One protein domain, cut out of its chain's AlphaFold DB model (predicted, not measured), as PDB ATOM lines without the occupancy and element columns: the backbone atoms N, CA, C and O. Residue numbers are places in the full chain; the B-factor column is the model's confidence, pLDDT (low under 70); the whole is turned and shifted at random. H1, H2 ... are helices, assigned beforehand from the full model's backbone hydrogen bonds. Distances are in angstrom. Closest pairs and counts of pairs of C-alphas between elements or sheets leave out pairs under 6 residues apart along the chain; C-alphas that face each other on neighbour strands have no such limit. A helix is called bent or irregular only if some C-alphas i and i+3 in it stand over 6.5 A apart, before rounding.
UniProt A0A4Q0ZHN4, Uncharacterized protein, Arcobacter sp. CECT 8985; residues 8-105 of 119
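What this domain is: This is residues 8 to 105 of the 119 residues of an uncharacterized protein of Arcobacter sp. CECT 8985 (UniProt A0A4Q0ZHN4). Look first for one long helix, H4, over which the chain folds back through the short helices H5, H6 and H7. The other half is loose: H1, then a long link to H2 and H3, which a tight link joins, and a second long link from H3 to H4, with H3 far out from the middle of the whole. The printed part has 98 residues with seven named helices, H1 to H7 in chain order, and no named strand: all helix. It is loose, with a radius of gyration of the C-alphas of 16.6 A, and elongated, spanning 47 by 28 by 23 A.

How they stand to each other: Start at the hub, H4, residues 57 to 76. With residues 62 to 66 alone it touches H6, residues 89 to 97, closest at the C-alphas of Asn 63 and Phe 96, 6.0 A, at a steep tilt of 64 degrees, opposite ways. With residues 70 to 74 alone it touches H5, residues 81 to 85, closest at the C-alphas of Met 74 and Leu 83, 6.6 A. With residues 66 to 70 alone it only just touches H7, residues 100 to 104, with 3 pairs of C-alphas within 8 A, closest those of Thr 69 and Tyr 101, 7.2 A. H1, residues 8 to 15, touches no helix and is only just apart from H6, at 8.1 A. H2, residues 29 to 32, and H3, residues 35 to 43, are close but not clearly touching, the C-alphas of Val 30 and Leu 38 being 7.5 A apart. In H1, H3, H4 and H5 every O i to N i+4 pair is within hydrogen-bond range; H6 has 3 of 5, H7 has 0 of 1 but 2 of 2 O i to N i+3 pairs, and H2 is too short for an O i to N i+4 pair.

Where its parts are: Find C-alpha 57 at (131.497, 66.684, 63.751); from there H4 runs 28.7 A to C-alpha 76 at (141.164, 82.307, 85.749). H6, 13.5 A long, is irregular: C-alphas 90 and 93 are 7.4 A apart. H3 measures 12.3 A and H1 10.4 A, beginning at C-alpha 8, (131.224, 54.768, 76.560).

The domain as a whole: The C-alphas of Glu 36 and Asp 79, the two farthest apart, are 48.1 A apart. The links H1 to H2 and H3 to H4 are long; the other four are tight. The printed part has no cut, and no printed residue is under 70 in pLDDT.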
ATOM      1  N   LYS A   8     130.897  56.195  76.669       94.50
ATOM      2  CA  LYS A   8     131.224  54.768  76.560       94.50
ATOM      3  C   LYS A   8     130.705  54.202  75.250       94.50
ATOM      4  O   LYS A   8     131.418  53.455  74.577       94.50
ATOM      5  N   GLN A   9     129.493  54.593  74.864       95.88
ATOM      6  CA  GLN A   9     128.940  54.238  73.565       95.88
ATOM      7  C   GLN A   9     129.771  54.851  72.430       95.88
ATOM      8  O   GLN A   9     130.150  54.129  71.509       95.88
ATOM      9  N   PHE A  10     130.147  56.132  72.533       95.19
ATOM     10  CA  PHE A  10     131.032  56.776  71.558       95.19
ATOM     11  C   PHE A  10     132.381  56.056  71.435       95.19
ATOM     12  O   PHE A  10     132.813  55.758  70.323       95.19
ATOM     13  N   GLN A  11     133.034  55.734  72.555       94.19
ATOM     14  CA  GLN A  11     134.295  54.996  72.541       94.19
ATOM     15  C   GLN A  11     134.129  53.641  71.856       94.19
ATOM     16  O   GLN A  11     134.915  53.311  70.972       94.19
ATOM     17  N   LYS A  12     133.090  52.874  72.204       95.62
ATOM     18  CA  LYS A  12     132.808  51.574  71.582       95.62
ATOM     19  C   LYS A  12     132.626  51.688  70.067       95.62
ATOM     20  O   LYS A  12     133.207  50.901  69.323       95.62
ATOM     21  N   GLU A  13     131.841  52.661  69.610       95.62
ATOM     22  CA  GLU A  13     131.629  52.919  68.182       95.62
ATOM     23  C   GLU A  13     132.912  53.342  67.477       95.62
ATOM     24  O   GLU A  13     133.172  52.907  66.357       95.62
ATOM     25  N   LEU A  14     133.723  54.174  68.126       94.25
ATOM     26  CA  LEU A  14     135.005  54.593  67.594       94.25
ATOM     27  C   LEU A  14     135.949  53.388  67.482       94.25
ATOM     28  O   LEU A  14     136.465  53.137  66.399       94.25
ATOM     29  N   PHE A  15     136.126  52.595  68.542       93.25
ATOM     30  CA  PHE A  15     136.954  51.382  68.525       93.25
ATOM     31  C   PHE A  15     136.535  50.397  67.431       93.25
ATOM     32  O   PHE A  15     137.397  49.841  66.757       93.25
ATOM     33  N   ALA A  16     135.231  50.230  67.195       94.88
ATOM     34  CA  ALA A  16     134.717  49.353  66.142       94.88
ATOM     35  C   ALA A  16     135.103  49.794  64.715       94.88
ATOM     36  O   ALA A  16     135.023  48.989  63.790       94.88
ATOM     37  N   LYS A  17     135.519  51.052  64.521       95.00
ATOM     38  CA  LYS A  17     135.956  51.597  63.225       95.00
ATOM     39  C   LYS A  17     137.467  51.504  63.001       95.00
ATOM     40  O   LYS A  17     137.943  51.965  61.963       95.00
ATOM     41  N   LYS A  18     138.233  50.964  63.955       95.44
ATOM     42  CA  LYS A  18     139.667  50.739  63.759       95.44
ATOM     43  C   LYS A  18     139.892  49.707  62.659       95.44
ATOM     44  O   LYS A  18     139.238  48.670  62.620       95.44
ATOM     45  N   VAL A  19     140.853  49.993  61.792       95.75
ATOM     46  CA  VAL A  19     141.343  49.067  60.764       95.75
ATOM     47  C   VAL A  19     142.609  48.336  61.212       95.75
ATOM     48  O   VAL A  19     142.932  47.293  60.652       95.75
ATOM     49  N   ARG A  20     143.313  48.853  62.230       93.31
ATOM     50  CA  ARG A  20     144.441  48.179  62.892       93.31
ATOM     51  C   ARG A  20     144.073  47.830  64.328       93.31
ATOM     52  O   ARG A  20     143.568  48.677  65.059       93.31
ATOM     53  N   ILE A  21     144.313  46.577  64.706       91.56
ATOM     54  CA  ILE A  21     143.972  46.020  66.019       91.56
ATOM     55  C   ILE A  21     145.080  45.085  66.512       91.56
ATOM     56  O   ILE A  21     145.778  44.447  65.719       91.56
ATOM     57  N   GLY A  22     145.221  44.959  67.831       90.81
ATOM     58  CA  GLY A  22     146.162  44.019  68.438       90.81
ATOM     59  C   GLY A  22     147.613  44.430  68.194       90.81
ATOM     60  O   GLY A  22     148.020  45.520  68.568       90.81
ATOM     61  N   LYS A  23     148.412  43.554  67.577       90.94
ATOM     62  CA  LYS A  23     149.852  43.802  67.374       90.94
ATOM     63  C   LYS A  23     150.167  44.943  66.396       90.94
ATOM     64  O   LYS A  23     151.283  45.448  66.416       90.94
ATOM     65  N   ASP A  24     149.209  45.302  65.541       90.19
ATOM     66  CA  ASP A  24     149.371  46.330  64.506       90.19
ATOM     67  C   ASP A  24     148.794  47.690  64.949       90.19
ATOM     68  O   ASP A  24     148.853  48.666  64.204       90.19
ATOM     69  N   GLU A  25     148.210  47.750  66.150       93.50
ATOM     70  CA  GLU A  25     147.634  48.955  66.743       93.50
ATOM     71  C   GLU A  25     148.727  49.901  67.249       93.50
ATOM     72  O   GLU A  25     149.706  49.483  67.870       93.50
ATOM     73  N   THR A  26     148.552  51.194  66.987       92.38
ATOM     74  CA  THR A  26     149.543  52.231  67.308       92.38
ATOM     75  C   THR A  26     149.042  53.255  68.322       92.38
ATOM     76  O   THR A  26     149.829  54.074  68.788       92.38
ATOM     77  N   PHE A  27     147.754  53.215  68.669       90.69
ATOM     78  CA  PHE A  27     147.055  54.218  69.476       90.69
ATOM     79  C   PHE A  27     147.140  55.628  68.874       90.69
ATOM     80  O   PHE A  27     147.162  56.626  69.590       90.69
ATOM     81  N   THR A  28     147.176  55.713  67.544       92.75
ATOM     82  CA  THR A  28     147.244  56.980  66.799       92.75
ATOM     83  C   THR A  28     146.135  57.055  65.746       92.75
ATOM     84  O   THR A  28     145.521  56.030  65.431       92.75
ATOM     85  N   PRO A  29     145.885  58.229  65.126       95.19
ATOM     86  CA  PRO A  29     144.929  58.346  64.025       95.19
ATOM     87  C   PRO A  29     145.150  57.353  62.882       95.19
ATOM     88  O   PRO A  29     144.197  57.009  62.184       95.19
ATOM     89  N   VAL A  30     146.384  56.859  62.709       95.50
ATOM     90  CA  VAL A  30     146.705  55.826  61.720       95.50
ATOM     91  C   VAL A  30     145.789  54.623  61.880       95.50
ATOM     92  O   VAL A  30     145.320  54.128  60.866       95.50
ATOM     93  N   ASP A  31     145.430  54.212  63.098       96.75
ATOM     94  CA  ASP A  31     144.610  53.018  63.361       96.75
ATOM     95  C   ASP A  31     143.226  53.037  62.694       96.75
ATOM     96  O   ASP A  31     142.575  51.996  62.617       96.75
ATOM     97  N   TYR A  32     142.789  54.183  62.171       96.56
ATOM     98  CA  TYR A  32     141.515  54.382  61.473       96.56
ATOM     99  C   TYR A  32     141.646  54.522  59.948       96.56
ATOM    100  O   TYR A  32     140.650  54.718  59.256       96.56
ATOM    101  N   ILE A  33     142.865  54.448  59.412       96.31
ATOM    102  CA  ILE A  33     143.180  54.771  58.016       96.31
ATOM    103  C   ILE A  33     143.789  53.544  57.344       96.31
ATOM    104  O   ILE A  33     144.812  53.038  57.799       96.31
ATOM    105  N   THR A  34     143.207  53.063  56.245       94.81
ATOM    106  CA  THR A  34     143.763  51.921  55.497       94.81
ATOM    107  C   THR A  34     145.179  52.213  54.987       94.81
ATOM    108  O   THR A  34     145.553  53.372  54.807       94.81
ATOM    109  N   ASP A  35     145.985  51.179  54.738       94.31
ATOM    110  CA  ASP A  35     147.351  51.359  54.215       94.31
ATOM    111  C   ASP A  35     147.369  52.083  52.863       94.31
ATOM    112  O   ASP A  35     148.198  52.967  52.644       94.31
ATOM    113  N   GLU A  36     146.415  51.759  51.987       96.06
ATOM    114  CA  GLU A  36     146.221  52.436  50.701       96.06
ATOM    115  C   GLU A  36     145.974  53.931  50.909       96.06
ATOM    116  O   GLU A  36     146.686  54.763  50.344       96.06
ATOM    117  N   LYS A  37     145.038  54.284  51.802       95.62
ATOM    118  CA  LYS A  37     144.731  55.685  52.069       95.62
ATOM    119  C   LYS A  37     145.902  56.410  52.724       95.62
ATOM    120  O   LYS A  37     146.193  57.552  52.381       95.62
ATOM    121  N   LEU A  38     146.600  55.755  53.647       95.19
ATOM    122  CA  LEU A  38     147.774  56.318  54.306       95.19
ATOM    123  C   LEU A  38     148.897  56.610  53.302       95.19
ATOM    124  O   LEU A  38     149.579  57.627  53.432       95.19
ATOM    125  N   LYS A  39     149.088  55.744  52.300       95.94
ATOM    126  CA  LYS A  39     150.051  55.965  51.215       95.94
ATOM    127  C   LYS A  39     149.686  57.198  50.388       95.94
ATOM    128  O   LYS A  39     150.544  58.058  50.212       95.94
ATOM    129  N   GLU A  40     148.425  57.331  49.974       97.12
ATOM    130  CA  GLU A  40     147.944  58.523  49.256       97.12
ATOM    131  C   GLU A  40     148.188  59.810  50.056       97.12
ATOM    132  O   GLU A  40     148.695  60.796  49.525       97.12
ATOM    133  N   LEU A  41     147.857  59.802  51.353       96.31
ATOM    134  CA  LEU A  41     148.037  60.962  52.229       96.31
ATOM    135  C   LEU A  41     149.512  61.361  52.350       96.31
ATOM    136  O   LEU A  41     149.827  62.552  52.321       96.31
ATOM    137  N   LYS A  42     150.419  60.380  52.425       94.56
ATOM    138  CA  LYS A  42     151.870  60.618  52.424       94.56
ATOM    139  C   LYS A  42     152.353  61.215  51.104       94.56
ATOM    140  O   LYS A  42     153.132  62.163  51.131       94.56
ATOM    141  N   GLU A  43     151.881  60.705  49.968       97.00
ATOM    142  CA  GLU A  43     152.212  61.240  48.637       97.00
ATOM    143  C   GLU A  43     151.705  62.680  48.450       97.00
ATOM    144  O   GLU A  43     152.356  63.488  47.791       97.00
ATOM    145  N   GLN A  44     150.589  63.030  49.094       96.38
ATOM    146  CA  GLN A  44     150.040  64.390  49.142       96.38
ATOM    147  C   GLN A  44     150.746  65.311  50.154       96.38
ATOM    148  O   GLN A  44     150.383  66.480  50.270       96.38
ATOM    149  N   GLY A  45     151.726  64.809  50.914       95.62
ATOM    150  CA  GLY A  45     152.415  65.579  51.951       95.62
ATOM    151  C   GLY A  45     151.559  65.871  53.190       95.62
ATOM    152  O   GLY A  45     151.857  66.802  53.938       95.62
ATOM    153  N   THR A  46     150.494  65.099  53.427       95.50
ATOM    154  CA  THR A  46     149.633  65.256  54.608       95.50
ATOM    155  C   THR A  46     150.368  64.781  55.857       95.50
ATOM    156  O   THR A  46     150.703  63.605  55.987       95.50
ATOM    157  N   THR A  47     150.585  65.693  56.802       92.12
ATOM    158  CA  THR A  47     151.246  65.406  58.085       92.12
ATOM    159  C   THR A  47     150.264  65.274  59.246       92.12
ATOM    160  O   THR A  47     150.540  64.552  60.199       92.12
ATOM    161  N   ASN A  48     149.106  65.937  59.165       94.06
ATOM    162  CA  ASN A  48     148.071  65.874  60.189       94.06
ATOM    163  C   ASN A  48     147.001  64.836  59.827       94.06
ATOM    164  O   ASN A  48     146.218  65.039  58.898       94.06
ATOM    165  N   LEU A  49     146.950  63.748  60.595       95.44
ATOM    166  CA  LEU A  49     146.004  62.654  60.385       95.44
ATOM    167  C   LEU A  49     144.754  62.735  61.281       95.44
ATOM    168  O   LEU A  49     143.805  61.984  61.062       95.44
ATOM    169  N   GLU A  50     144.701  63.668  62.236       92.31
ATOM    170  CA  GLU A  50     143.555  63.860  63.142       92.31
ATOM    171  C   GLU A  50     142.195  64.014  62.435       92.31
ATOM    172  O   GLU A  50     141.195  63.463  62.920       92.31
ATOM    173  N   PRO A  51     142.093  64.709  61.281       92.94
ATOM    174  CA  PRO A  51     140.822  64.836  60.567       92.94
ATOM    175  C   PRO A  51     140.254  63.503  60.063       92.94
ATOM    176  O   PRO A  51     139.049  63.403  59.852       92.94
ATOM    177  N   TYR A  52     141.093  62.477  59.896       93.31
ATOM    178  CA  TYR A  52     140.693  61.180  59.342       93.31
ATOM    179  C   TYR A  52     140.192  60.196  60.403       93.31
ATOM    180  O   TYR A  52     139.670  59.137  60.058       93.31
ATOM    181  N   VAL A  53     140.289  60.542  61.690       95.00
ATOM    182  CA  VAL A  53     139.620  59.778  62.749       95.00
ATOM    183  C   VAL A  53     138.097  59.917  62.561       95.00
ATOM    184  O   VAL A  53     137.597  61.027  62.378       95.00
ATOM    185  N   PRO A  54     137.296  58.844  62.610       94.94
ATOM    186  CA  PRO A  54     135.868  58.908  62.293       94.94
ATOM    187  C   PRO A  54     135.017  59.393  63.484       94.94
ATOM    188  O   PRO A  54     134.030  58.753  63.867       94.94
ATOM    189  N   ILE A  55     135.414  60.527  64.073       94.19
ATOM    190  CA  ILE A  55     134.698  61.240  65.135       94.19
ATOM    191  C   ILE A  55     133.619  62.124  64.492       94.19
ATOM    192  O   ILE A  55     133.964  62.939  63.634       94.19
ATOM    193  N   PRO A  56     132.345  62.016  64.913       93.62
ATOM    194  CA  PRO A  56     131.278  62.904  64.459       93.62
ATOM    195  C   PRO A  56     131.599  64.389  64.675       93.62
ATOM    196  O   PRO A  56     132.123  64.776  65.723       93.62
ATOM    197  N   ASP A  57     131.215  65.240  63.721       91.88
ATOM    198  CA  ASP A  57     131.497  66.684  63.751       91.88
ATOM    199  C   ASP A  57     130.990  67.380  65.016       91.88
ATOM    200  O   ASP A  57     131.643  68.279  65.547       91.88
ATOM    201  N   GLU A  58     129.828  66.972  65.524       91.75
ATOM    202  CA  GLU A  58     129.252  67.534  66.749       91.75
ATOM    203  C   GLU A  58     130.124  67.256  67.978       91.75
ATOM    204  O   GLU A  58     130.309  68.145  68.816       91.75
ATOM    205  N   ILE A  59     130.716  66.058  68.049       94.06
ATOM    206  CA  ILE A  59     131.653  65.668  69.107       94.06
ATOM    207  C   ILE A  59     132.973  66.419  68.927       94.06
ATOM    208  O   ILE A  59     133.480  66.978  69.893       94.06
ATOM    209  N   ARG A  60     133.494  66.559  67.699       93.19
ATOM    210  CA  ARG A  60     134.706  67.366  67.444       93.19
ATOM    211  C   ARG A  60     134.536  68.815  67.897       93.19
ATOM    212  O   ARG A  60     135.379  69.345  68.620       93.19
ATOM    213  N   LYS A  61     133.419  69.442  67.522       92.94
ATOM    214  CA  LYS A  61     133.064  70.804  67.955       92.94
ATOM    215  C   LYS A  61     132.904  70.882  69.467       92.94
ATOM    216  O   LYS A  61     133.268  71.887  70.071       92.94
ATOM    217  N   HIS A  62     132.352  69.840  70.087       94.50
ATOM    218  CA  HIS A  62     132.257  69.783  71.535       94.50
ATOM    219  C   HIS A  62     133.625  69.721  72.209       94.50
ATOM    220  O   HIS A  62     133.849  70.516  73.118       94.50
ATOM    221  N   ASN A  63     134.508  68.840  71.744       93.94
ATOM    222  CA  ASN A  63     135.843  68.634  72.294       93.94
ATOM    223  C   ASN A  63     136.678  69.916  72.198       93.94
ATOM    224  O   ASN A  63     137.247  70.355  73.191       93.94
ATOM    225  N   ALA A  64     136.650  70.585  71.042       94.00
ATOM    226  CA  ALA A  64     137.320  71.875  70.867       94.00
ATOM    227  C   ALA A  64     136.768  72.953  71.817       94.00
ATOM    228  O   ALA A  64     137.520  73.755  72.366       94.00
ATOM    229  N   PHE A  65     135.447  72.968  72.034       95.75
ATOM    230  CA  PHE A  65     134.817  73.888  72.977       95.75
ATOM    231  C   PHE A  65     135.240  73.616  74.427       95.75
ATOM    232  O   PHE A  65     135.585  74.565  75.128       95.75
ATOM    233  N   VAL A  66     135.214  72.359  74.888       96.56
ATOM    234  CA  VAL A  66     135.570  72.038  76.284       96.56
ATOM    235  C   VAL A  66     137.047  72.266  76.551       96.56
ATOM    236  O   VAL A  66     137.355  72.803  77.604       96.56
ATOM    237  N   GLN A  67     137.923  71.960  75.590       96.62
ATOM    238  CA  GLN A  67     139.355  72.214  75.717       96.62
ATOM    239  C   GLN A  67     139.631  73.703  75.901       96.62
ATOM    240  O   GLN A  67     140.167  74.109  76.923       96.62
ATOM    241  N   LYS A  68     139.137  74.533  74.976       96.94
ATOM    242  CA  LYS A  68     139.281  75.987  75.081       96.94
ATOM    243  C   LYS A  68     138.696  76.536  76.388       96.94
ATOM    244  O   LYS A  68     139.285  77.407  77.013       96.94
ATOM    245  N   THR A  69     137.525  76.042  76.786       97.25
ATOM    246  CA  THR A  69     136.864  76.482  78.024       97.25
ATOM    247  C   THR A  69     137.670  76.089  79.258       97.25
ATOM    248  O   THR A  69     137.701  76.837  80.230       97.25
ATOM    249  N   HIS A  70     138.301  74.917  79.244       97.94
ATOM    250  CA  HIS A  70     139.148  74.453  80.336       97.94
ATOM    251  C   HIS A  70     140.410  75.295  80.450       97.94
ATOM    252  O   HIS A  70     140.651  75.802  81.540       97.94
ATOM    253  N   ASP A  71     141.102  75.556  79.339       97.12
ATOM    254  CA  ASP A  71     142.277  76.435  79.308       97.12
ATOM    255  C   ASP A  71     141.939  77.825  79.892       97.12
ATOM    256  O   ASP A  71     142.580  78.292  80.833       97.12
ATOM    257  N   GLU A  72     140.852  78.451  79.420       97.56
ATOM    258  CA  GLU A  72     140.401  79.769  79.900       97.56
ATOM    259  C   GLU A  72     140.024  79.775  81.394       97.56
ATOM    260  O   GLU A  72     140.233  80.767  82.101       97.56
ATOM    261  N   LEU A  73     139.429  78.688  81.893       97.50
ATOM    262  CA  LEU A  73     139.036  78.577  83.296       97.50
ATOM    263  C   LEU A  73     140.221  78.245  84.203       97.50
ATOM    264  O   LEU A  73     140.248  78.750  85.322       97.50
ATOM    265  N   MET A  74     141.192  77.463  83.733       97.62
ATOM    266  CA  MET A  74     142.441  77.190  84.445       97.62
ATOM    267  C   MET A  74     143.285  78.457  84.596       97.62
ATOM    268  O   MET A  74     143.823  78.697  85.674       97.62
ATOM    269  N   ASP A  75     143.315  79.326  83.583       97.12
ATOM    270  CA  ASP A  75     143.965  80.638  83.687       97.12
ATOM    271  C   ASP A  75     143.290  81.539  84.736       97.12
ATOM    272  O   ASP A  75     143.946  82.289  85.464       97.12
ATOM    273  N   LYS A  76     141.956  81.474  84.831       97.38
ATOM    274  CA  LYS A  76     141.164  82.307  85.749       97.38
ATOM    275  C   LYS A  76     141.126  81.766  87.181       97.38
ATOM    276  O   LYS A  76     141.043  82.550  88.130       97.38
ATOM    277  N   TYR A  77     141.136  80.448  87.332       96.88
ATOM    278  CA  TYR A  77     141.004  79.730  88.597       96.88
ATOM    279  C   TYR A  77     142.104  78.660  88.719       96.88
ATOM    280  O   TYR A  77     141.800  77.469  88.794       96.88
ATOM    281  N   PRO A  78     143.387  79.063  88.775       96.12
ATOM    282  CA  PRO A  78     144.517  78.132  88.708       96.12
ATOM    283  C   PRO A  78     144.587  77.161  89.889       96.12
ATOM    284  O   PRO A  78     145.223  76.116  89.783       96.12
ATOM    285  N   ASP A  79     143.923  77.479  91.004       96.94
ATOM    286  CA  ASP A  79     143.869  76.651  92.211       96.94
ATOM    287  C   ASP A  79     142.586  75.820  92.347       96.94
ATOM    288  O   ASP A  79     142.386  75.159  93.365       96.94
ATOM    289  N   ASP A  80     141.710  75.824  91.339       97.94
ATOM    290  CA  ASP A  80     140.481  75.036  91.378       97.94
ATOM    291  C   ASP A  80     140.786  73.534  91.242       97.94
ATOM    292  O   ASP A  80     141.147  73.020  90.181       97.94
ATOM    293  N   GLU A  81     140.623  72.815  92.352       97.75
ATOM    294  CA  GLU A  81     140.876  71.376  92.436       97.75
ATOM    295  C   GLU A  81     139.981  70.550  91.502       97.75
ATOM    296  O   GLU A  81     140.400  69.492  91.028       97.75
ATOM    297  N   PHE A  82     138.762  71.014  91.202       97.56
ATOM    298  CA  PHE A  82     137.902  70.324  90.248       97.56
ATOM    299  C   PHE A  82     138.440  70.483  88.825       97.56
ATOM    300  O   PHE A  82     138.574  69.466  88.145       97.56
ATOM    301  N   LEU A  83     138.814  71.692  88.391       97.44
ATOM    302  CA  LEU A  83     139.400  71.900  87.058       97.44
ATOM    303  C   LEU A  83     140.699  71.109  86.870       97.44
ATOM    304  O   LEU A  83     140.835  70.419  85.861       97.44
ATOM    305  N   LYS A  84     141.591  71.111  87.870       97.44
ATOM    306  CA  LYS A  84     142.814  70.284  87.869       97.44
ATOM    307  C   LYS A  84     142.511  68.791  87.803       97.44
ATOM    308  O   LYS A  84     143.257  68.017  87.212       97.44
ATOM    309  N   SER A  85     141.429  68.349  88.450       97.69
ATOM    310  CA  SER A  85     141.063  66.933  88.438       97.69
ATOM    311  C   SER A  85     140.627  66.449  87.057       97.69
ATOM    312  O   SER A  85     140.756  65.257  86.791       97.69
ATOM    313  N   LEU A  86     140.138  67.338  86.186       96.94
ATOM    314  CA  LEU A  86     139.676  66.965  84.851       96.94
ATOM    315  C   LEU A  86     140.805  66.499  83.919       96.94
ATOM    316  O   LEU A  86     140.526  65.724  83.009       96.94
ATOM    317  N   ASP A  87     142.053  66.894  84.183       93.81
ATOM    318  CA  ASP A  87     143.232  66.456  83.417       93.81
ATOM    319  C   ASP A  87     143.655  65.012  83.727       93.81
ATOM    320  O   ASP A  87     144.530  64.447  83.067       93.81
ATOM    321  N   LYS A  88     143.055  64.398  84.752       95.75
ATOM    322  CA  LYS A  88     143.354  63.020  85.138       95.75
ATOM    323  C   LYS A  88     142.634  62.029  84.229       95.75
ATOM    324  O   LYS A  88     141.477  62.232  83.863       95.75
ATOM    325  N   GLU A  89     143.299  60.914  83.933       92.94
ATOM    326  CA  GLU A  89     142.794  59.878  83.026       92.94
ATOM    327  C   GLU A  89     141.414  59.348  83.454       92.94
ATOM    328  O   GLU A  89     140.513  59.200  82.625       92.94
ATOM    329  N   GLU A  90     141.200  59.151  84.759       95.25
ATOM    330  CA  GLU A  90     139.921  58.689  85.306       95.25
ATOM    331  C   GLU A  90     138.751  59.659  85.065       95.25
ATOM    332  O   GLU A  90     137.589  59.251  85.121       95.25
ATOM    333  N   ASN A  91     139.041  60.930  84.772       96.75
ATOM    334  CA  ASN A  91     138.051  61.984  84.580       96.75
ATOM    335  C   ASN A  91     137.872  62.394  83.115       96.75
ATOM    336  O   ASN A  91     137.054  63.275  82.848       96.75
ATOM    337  N   LEU A  92     138.527  61.730  82.154       94.31
ATOM    338  CA  LEU A  92     138.364  62.042  80.727       94.31
ATOM    339  C   LEU A  92     136.909  61.913  80.256       94.31
ATOM    340  O   LEU A  92     136.448  62.707  79.435       94.31
ATOM    341  N   GLU A  93     136.152  60.960  80.813       96.25
ATOM    342  CA  GLU A  93     134.711  60.851  80.556       96.25
ATOM    343  C   GLU A  93     133.978  62.131  80.987       96.25
ATOM    344  O   GLU A  93     133.159  62.661  80.232       96.25
ATOM    345  N   ILE A  94     134.286  62.659  82.176       97.06
ATOM    346  CA  ILE A  94     133.692  63.904  82.678       97.06
ATOM    347  C   ILE A  94     134.122  65.074  81.795       97.06
ATOM    348  O   ILE A  94     133.265  65.831  81.339       97.06
ATOM    349  N   TYR A  95     135.421  65.192  81.529       97.50
ATOM    350  CA  TYR A  95     136.012  66.282  80.761       97.50
ATOM    351  C   TYR A  95     135.380  66.431  79.376       97.50
ATOM    352  O   TYR A  95     134.938  67.524  79.013       97.50
ATOM    353  N   PHE A  96     135.280  65.332  78.623       96.00
ATOM    354  CA  PHE A  96     134.793  65.384  77.248       96.00
ATOM    355  C   PHE A  96     133.275  65.318  77.127       96.00
ATOM    356  O   PHE A  96     132.728  65.927  76.214       96.00
ATOM    357  N   SER A  97     132.584  64.590  78.010       96.06
ATOM    358  CA  SER A  97     131.175  64.244  77.779       96.06
ATOM    359  C   SER A  97     130.173  64.903  78.719       96.06
ATOM    360  O   SER A  97     128.973  64.735  78.511       96.06
ATOM    361  N   TYR A  98     130.602  65.674  79.723       96.44
ATOM    362  CA  TYR A  98     129.693  66.362  80.647       96.44
ATOM    363  C   TYR A  98     129.748  67.884  80.498       96.44
ATOM    364  O   TYR A  98     130.770  68.486  80.190       96.44
ATOM    365  N   ALA A  99     128.626  68.537  80.801       96.12
ATOM    366  CA  ALA A  99     128.495  69.989  80.842       96.12
ATOM    367  C   ALA A  99     129.084  70.591  82.137       96.12
ATOM    368  O   ALA A  99     128.427  71.351  82.844       96.12
ATOM    369  N   TRP A 100     130.308  70.206  82.505       96.81
ATOM    370  CA  TRP A 100     130.962  70.641  83.746       96.81
ATOM    371  C   TRP A 100     131.215  72.155  83.779       96.81
ATOM    372  O   TRP A 100     131.119  72.776  84.838       96.81
ATOM    373  N   TYR A 101     131.438  72.757  82.612       95.69
ATOM    374  CA  TYR A 101     131.652  74.190  82.413       95.69
ATOM    375  C   TYR A 101     130.453  75.055  82.843       95.69
ATOM    376  O   TYR A 101     130.628  76.225  83.185       95.69
ATOM    377  N   GLU A 102     129.240  74.488  82.921       95.56
ATOM    378  CA  GLU A 102     128.055  75.198  83.431       95.56
ATOM    379  C   GLU A 102     128.211  75.610  84.901       95.56
ATOM    380  O   GLU A 102     127.639  76.619  85.319       95.56
ATOM    381  N   ARG A 103     129.035  74.890  85.681       94.88
ATOM    382  CA  ARG A 103     129.371  75.254  87.070       94.88
ATOM    383  C   ARG A 103     130.062  76.613  87.175       94.88
ATOM    384  O   ARG A 103     129.937  77.276  88.199       94.88
ATOM    385  N   TYR A 104     130.735  77.032  86.108       95.44
ATOM    386  CA  TYR A 104     131.464  78.295  86.010       95.44
ATOM    387  C   TYR A 104     130.663  79.374  85.262       95.44
ATOM    388  O   TYR A 104     131.203  80.416  84.900       95.44
ATOM    389  N   GLY A 105     129.371  79.130  85.009       93.94
ATOM    390  CA  GLY A 105     128.492  80.055  84.292       93.94
ATOM    391  C   GLY A 105     128.689  80.072  82.774       93.94
ATOM    392  O   GLY A 105     128.081  80.899  82.094       93.94
TER     393      GLY A 105